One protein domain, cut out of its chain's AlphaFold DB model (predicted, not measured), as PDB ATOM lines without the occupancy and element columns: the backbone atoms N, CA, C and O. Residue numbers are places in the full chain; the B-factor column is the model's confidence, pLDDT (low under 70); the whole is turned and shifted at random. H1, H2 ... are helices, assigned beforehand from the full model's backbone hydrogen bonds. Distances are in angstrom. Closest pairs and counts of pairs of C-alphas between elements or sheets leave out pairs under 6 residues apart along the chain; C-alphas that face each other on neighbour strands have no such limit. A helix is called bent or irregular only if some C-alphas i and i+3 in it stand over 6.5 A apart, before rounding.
ATOM      1  N   PRO A  32     -23.865  29.221 -19.538       97.00
ATOM      2  CA  PRO A  32     -24.360  29.627 -18.223       97.00
ATOM      3  C   PRO A  32     -25.194  28.543 -17.525       97.00
ATOM      4  O   PRO A  32     -25.017  28.324 -16.326       97.00
ATOM      5  N   GLY A  33     -26.072  27.849 -18.258       98.12
ATOM      6  CA  GLY A  33     -26.845  26.723 -17.729       98.12
ATOM      7  C   GLY A  33     -25.964  25.541 -17.316       98.12
ATOM      8  O   GLY A  33     -26.102  25.026 -16.206       98.12
ATOM      9  N   ILE A  34     -25.009  25.155 -18.168       97.81
ATOM     10  CA  ILE A  34     -24.062  24.055 -17.903       97.81
ATOM     11  C   ILE A  34     -23.197  24.342 -16.669       97.81
ATOM     12  O   ILE A  34     -23.019  23.475 -15.809       97.81
ATOM     13  N   ILE A  35     -22.665  25.561 -16.559       97.19
ATOM     14  CA  ILE A  35     -21.824  25.967 -15.430       97.19
ATOM     15  C   ILE A  35     -22.639  25.952 -14.134       97.19
ATOM     16  O   ILE A  35     -22.176  25.408 -13.134       97.19
ATOM     17  N   ARG A  36     -23.872  26.475 -14.154       97.56
ATOM     18  CA  ARG A  36     -24.765  26.435 -12.989       97.56
ATOM     19  C   ARG A  36     -25.031  25.005 -12.530       97.56
ATOM     20  O   ARG A  36     -24.839  24.709 -11.360       97.56
ATOM     21  N   ALA A  37     -25.378  24.111 -13.457       98.31
ATOM     22  CA  ALA A  37     -25.606  22.705 -13.138       98.31
ATOM     23  C   ALA A  37     -24.354  22.025 -12.556       98.31
ATOM     24  O   ALA A  37     -24.466  21.169 -11.680       98.31
ATOM     25  N   SER A  38     -23.161  22.421 -13.009       97.62
ATOM     26  CA  SER A  38     -21.888  21.915 -12.483       97.62
ATOM     27  C   SER A  38     -21.665  22.361 -11.034       97.62
ATOM     28  O   SER A  38     -21.338  21.533 -10.185       97.62
ATOM     29  N   VAL A  39     -21.913  23.641 -10.731       96.31
ATOM     30  CA  VAL A  39     -21.858  24.182  -9.361       96.31
ATOM     31  C   VAL A  39     -22.885  23.495  -8.459       96.31
ATOM     32  O   VAL A  39     -22.529  23.034  -7.378       96.31
ATOM     33  N   ASP A  40     -24.130  23.352  -8.919       98.19
ATOM     34  CA  ASP A  40     -25.204  22.681  -8.172       98.19
ATOM     35  C   ASP A  40     -24.888  21.196  -7.908       98.19
ATOM     36  O   ASP A  40     -25.336  20.623  -6.916       98.19
ATOM     37  N   SER A  41     -24.073  20.579  -8.769       98.25
ATOM     38  CA  SER A  41     -23.580  19.205  -8.612       98.25
ATOM     39  C   SER A  41     -22.357  19.091  -7.690       98.25
ATOM     40  O   SER A  41     -21.861  17.986  -7.474       98.25
ATOM     41  N   GLY A  42     -21.857  20.206  -7.149       98.25
ATOM     42  CA  GLY A  42     -20.701  20.244  -6.251       98.25
ATOM     43  C   GLY A  42     -19.344  20.224  -6.957       98.25
ATOM     44  O   GLY A  42     -18.341  19.894  -6.329       98.25
ATOM     45  N   ALA A  43     -19.280  20.554  -8.251       97.88
ATOM     46  CA  ALA A  43     -18.005  20.665  -8.949       97.88
ATOM     47  C   ALA A  43     -17.218  21.892  -8.457       97.88
ATOM     48  O   ALA A  43     -17.709  23.018  -8.498       97.88
ATOM     49  N   GLU A  44     -15.969  21.677  -8.045       96.31
ATOM     50  CA  GLU A  44     -15.067  22.754  -7.607       96.31
ATOM     51  C   GLU A  44     -14.245  23.354  -8.757       96.31
ATOM     52  O   GLU A  44     -13.768  24.484  -8.664       96.31
ATOM     53  N   TRP A  45     -14.083  22.608  -9.853       96.38
ATOM     54  CA  TRP A  45     -13.223  22.981 -10.972       96.38
ATOM     55  C   TRP A  45     -13.926  22.756 -12.306       96.38
ATOM     56  O   TRP A  45     -14.599  21.746 -12.510       96.38
ATOM     57  N   LEU A  46     -13.707  23.683 -13.236       93.88
ATOM     58  CA  LEU A  46     -14.065  23.541 -14.643       93.88
ATOM     59  C   LEU A  46     -12.784  23.558 -15.473       93.88
ATOM     60  O   LEU A  46     -12.027  24.530 -15.441       93.88
ATOM     61  N   CYS A  47     -12.554  22.491 -16.234       95.19
ATOM     62  CA  CYS A  47     -11.447  22.411 -17.179       95.19
ATOM     63  C   CYS A  47     -11.927  22.862 -18.561       95.19
ATOM     64  O   CYS A  47     -12.891  22.318 -19.092       95.19
ATOM     65  N   VAL A  48     -11.246  23.850 -19.144       94.00
ATOM     66  CA  VAL A  48     -11.489  24.289 -20.523       94.00
ATOM     67  C   VAL A  48     -10.431  23.660 -21.413       94.00
ATOM     68  O   VAL A  48      -9.251  23.986 -21.294       94.00
ATOM     69  N   GLU A  49     -10.857  22.769 -22.300       93.38
ATOM     70  CA  GLU A  49     -10.004  22.172 -23.322       93.38
ATOM     71  C   GLU A  49     -10.168  22.938 -24.636       93.38
ATOM     72  O   GLU A  49     -11.288  23.151 -25.105       93.38
ATOM     73  N   GLN A  50      -9.049  23.364 -25.218       90.69
ATOM     74  CA  GLN A  50      -9.035  23.964 -26.544       90.69
ATOM     75  C   GLN A  50      -8.533  22.939 -27.565       90.69
ATOM     76  O   GLN A  50      -7.369  22.551 -27.524       90.69
ATOM     77  N   ASP A  51      -9.417  22.552 -28.487       87.44
ATOM     78  CA  ASP A  51      -9.131  21.655 -29.617       87.44
ATOM     79  C   ASP A  51      -8.794  22.491 -30.878       87.44
ATOM     80  O   ASP A  51      -8.203  23.578 -30.780       87.44
ATOM     81  N   GLN A  52      -9.177  22.026 -32.069       88.44
ATOM     82  CA  GLN A  52      -8.927  22.713 -33.333       88.44
ATOM     83  C   GLN A  52      -9.430  24.167 -33.298       88.44
ATOM     84  O   GLN A  52     -10.579  24.427 -32.918       88.44
ATOM     85  N   PRO A  53      -8.583  25.134 -33.694       91.88
ATOM     86  CA  PRO A  53      -8.993  26.523 -33.747       91.88
ATOM     87  C   PRO A  53     -10.005  26.748 -34.874       91.88
ATOM     88  O   PRO A  53     -10.040  26.024 -35.871       91.88
ATOM     89  N   SER A  54     -10.806  27.798 -34.738       91.06
ATOM     90  CA  SER A  54     -11.797  28.201 -35.735       91.06
ATOM     91  C   SER A  54     -11.842  29.719 -35.868       91.06
ATOM     92  O   SER A  54     -11.046  30.437 -35.262       91.06
ATOM     93  N   MET A  55     -12.754  30.231 -36.697       91.19
ATOM     94  CA  MET A  55     -12.977  31.675 -36.868       91.19
ATOM     95  C   MET A  55     -11.754  32.461 -37.388       91.19
ATOM     96  O   MET A  55     -11.712  33.679 -37.254       91.19
ATOM     97  N   GLY A  56     -10.765  31.779 -37.980       93.62
ATOM     98  CA  GLY A  56      -9.508  32.397 -38.419       93.62
ATOM     99  C   GLY A  56      -8.553  32.766 -37.277       93.62
ATOM    100  O   GLY A  56      -7.646  33.561 -37.494       93.62
ATOM    101  N   LEU A  57      -8.762  32.216 -36.079       94.94
ATOM    102  CA  LEU A  57      -7.924  32.435 -34.902       94.94
ATOM    103  C   LEU A  57      -6.854  31.344 -34.768       94.94
ATOM    104  O   LEU A  57      -6.996  30.240 -35.290       94.94
ATOM    105  N   SER A  58      -5.799  31.628 -34.016       95.88
ATOM    106  CA  SER A  58      -4.869  30.625 -33.499       95.88
ATOM    107  C   SER A  58      -5.462  29.874 -32.292       95.88
ATOM    108  O   SER A  58      -6.420  30.346 -31.665       95.88
ATOM    109  N   PRO A  59      -4.882  28.723 -31.895       95.06
ATOM    110  CA  PRO A  59      -5.297  28.021 -30.680       95.06
ATOM    111  C   PRO A  59      -5.235  28.900 -29.422       95.06
ATOM    112  O   PRO A  59      -6.147  28.867 -28.598       95.06
ATOM    113  N   MET A  60      -4.201  29.739 -29.292       96.25
ATOM    114  CA  MET A  60      -4.044  30.621 -28.131       96.25
ATOM    115  C   MET A  60      -5.067  31.759 -28.111       96.25
ATOM    116  O   MET A  60      -5.578  32.087 -27.044       96.25
ATOM    117  N   GLU A  61      -5.432  32.313 -29.268       97.62
ATOM    118  CA  GLU A  61      -6.506  33.311 -29.365       97.62
ATOM    119  C   GLU A  61      -7.880  32.694 -29.054       97.62
ATOM    120  O   GLU A  61      -8.717  33.327 -28.406       97.62
ATOM    121  N   CYS A  62      -8.118  31.433 -29.438       97.50
ATOM    122  CA  CYS A  62      -9.323  30.699 -29.036       97.50
ATOM    123  C   CYS A  62      -9.382  30.479 -27.513       97.50
ATOM    124  O   CYS A  62     -10.427  30.695 -26.888       97.50
ATOM    125  N   ALA A  63      -8.258  30.095 -26.902       96.75
ATOM    126  CA  ALA A  63      -8.151  29.922 -25.455       96.75
ATOM    127  C   ALA A  63      -8.355  31.252 -24.703       96.75
ATOM    128  O   ALA A  63      -9.129  31.313 -23.745       96.75
ATOM    129  N   GLU A  64      -7.734  32.338 -25.173       97.50
ATOM    130  CA  GLU A  64      -7.932  33.684 -24.629       97.50
ATOM    131  C   GLU A  64      -9.402  34.104 -24.714       97.50
ATOM    132  O   GLU A  64      -9.985  34.554 -23.725       97.50
ATOM    133  N   LYS A  65     -10.036  33.905 -25.875       97.94
ATOM    134  CA  LYS A  65     -11.446  34.241 -26.078       97.94
ATOM    135  C   LYS A  65     -12.361  33.468 -25.127       97.94
ATOM    136  O   LYS A  65     -13.264  34.071 -24.544       97.94
ATOM    137  N   SER A  66     -12.085  32.181 -24.914       97.56
ATOM    138  CA  SER A  66     -12.794  31.345 -23.937       97.56
ATOM    139  C   SER A  66     -12.636  31.889 -22.513       97.56
ATOM    140  O   SER A  66     -13.623  32.046 -21.793       97.56
ATOM    141  N   ARG A  67     -11.408  32.253 -22.109       97.69
ATOM    142  CA  ARG A  67     -11.147  32.814 -20.774       97.69
ATOM    143  C   ARG A  67     -11.820  34.170 -20.572       97.69
ATOM    144  O   ARG A  67     -12.355  34.426 -19.496       97.69
ATOM    145  N   ASN A  68     -11.811  35.030 -21.587       98.31
ATOM    146  CA  ASN A  68     -12.448  36.344 -21.527       98.31
ATOM    147  C   ASN A  68     -13.972  36.232 -21.418       98.31
ATOM    148  O   ASN A  68     -14.577  36.970 -20.641       98.31
ATOM    149  N   TYR A  69     -14.585  35.284 -22.133       98.06
ATOM    150  CA  TYR A  69     -16.009  35.000 -21.983       98.06
ATOM    151  C   TYR A  69     -16.343  34.553 -20.554       98.06
ATOM    152  O   TYR A  69     -17.205  35.166 -19.927       98.06
ATOM    153  N   LEU A  70     -15.625  33.567 -20.007       97.44
ATOM    154  CA  LEU A  70     -15.842  33.092 -18.633       97.44
ATOM    155  C   LEU A  70     -15.715  34.227 -17.606       97.44
ATOM    156  O   LEU A  70     -16.619  34.415 -16.794       97.44
ATOM    157  N   ARG A  71     -14.684  35.075 -17.733       97.75
ATOM    158  CA  ARG A  71     -14.513  36.254 -16.866       97.75
ATOM    159  C   ARG A  71     -15.699  37.205 -16.938       97.75
ATOM    160  O   ARG A  71     -16.107  37.742 -15.913       97.75
ATOM    161  N   SER A  72     -16.260  37.406 -18.130       98.00
ATOM    162  CA  SER A  72     -17.408  38.299 -18.327       98.00
ATOM    163  C   SER A  72     -18.685  37.806 -17.637       98.00
ATOM    164  O   SER A  72     -19.550  38.619 -17.322       98.00
ATOM    165  N   ILE A  73     -18.783  36.499 -17.364       96.50
ATOM    166  CA  ILE A  73     -19.911  35.874 -16.661       96.50
ATOM    167  C   ILE A  73     -19.567  35.443 -15.223       96.50
ATOM    168  O   ILE A  73     -20.384  34.788 -14.581       96.50
ATOM    169  N   GLY A  74     -18.396  35.833 -14.703       94.94
ATOM    170  CA  GLY A  74     -18.017  35.658 -13.297       94.94
ATOM    171  C   GLY A  74     -17.115  34.460 -12.962       94.94
ATOM    172  O   GLY A  74     -17.008  34.137 -11.781       94.94
TER     173      GLY A  74
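What this domain is: This is residues 32 to 74 of the 75 residues of an uncharacterized protein of Clostridium sp. CAG:448 (UniProt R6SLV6). The shape is a loose, open frame: the longer helix H2 makes one long side, the extended link of residues 43 to 52 makes the other, and the short helix H1 sits at one end, away from H2. At the other end residues 53 to 58 fold back to lead into H2. Look for 43 printed residues with two named helices, H1 then H2 along the chain, and no named strand; the class is all helix. The whole is loose, with a radius of gyration of the C-alphas of 12.2 A, and elongated, spanning 35 by 19 by 15 A.

Where its parts are: Start with H2, residues 59 to 72: find C-alpha 59 at (-5.297, 28.021, -30.680), and from there the helix runs 20.1 A to C-alpha 72 at (-17.408, 38.299, -18.327). Then go back to H1, residues 32 to 40, which begins with C-alpha 32 at (-24.360, 29.627, -18.223) and measures 12.2 A from first to last C-alpha. Neither helix is bent.

How they stand to each other: Compare H2 with H1 and you will find them apart, with no C-alpha of the one within 8 A of the other. Read z down the link between them and it falls from C-alpha 42 at (-20.701, 20.244, -6.251) to C-alpha 56 at (-9.508, 32.397, -38.419), while along H2 z rises from its first C-alpha to its last. In the backbones of H1 and H2 every O i to N i+4 pair is within hydrogen-bond range.

The domain as a whole: The two C-alphas farthest apart, those of Gly 42 and Gly 56, are 36.2 A from each other, and both residues lie in the long link of 18 residues, 41 to 58. The first and last printed C-alphas, of Pro 32 and Gly 74, are 10.0 A apart. The printed part has no cut. In the B-factor column the mean pLDDT of the printed part is 95.9, and no printed residue is under 70.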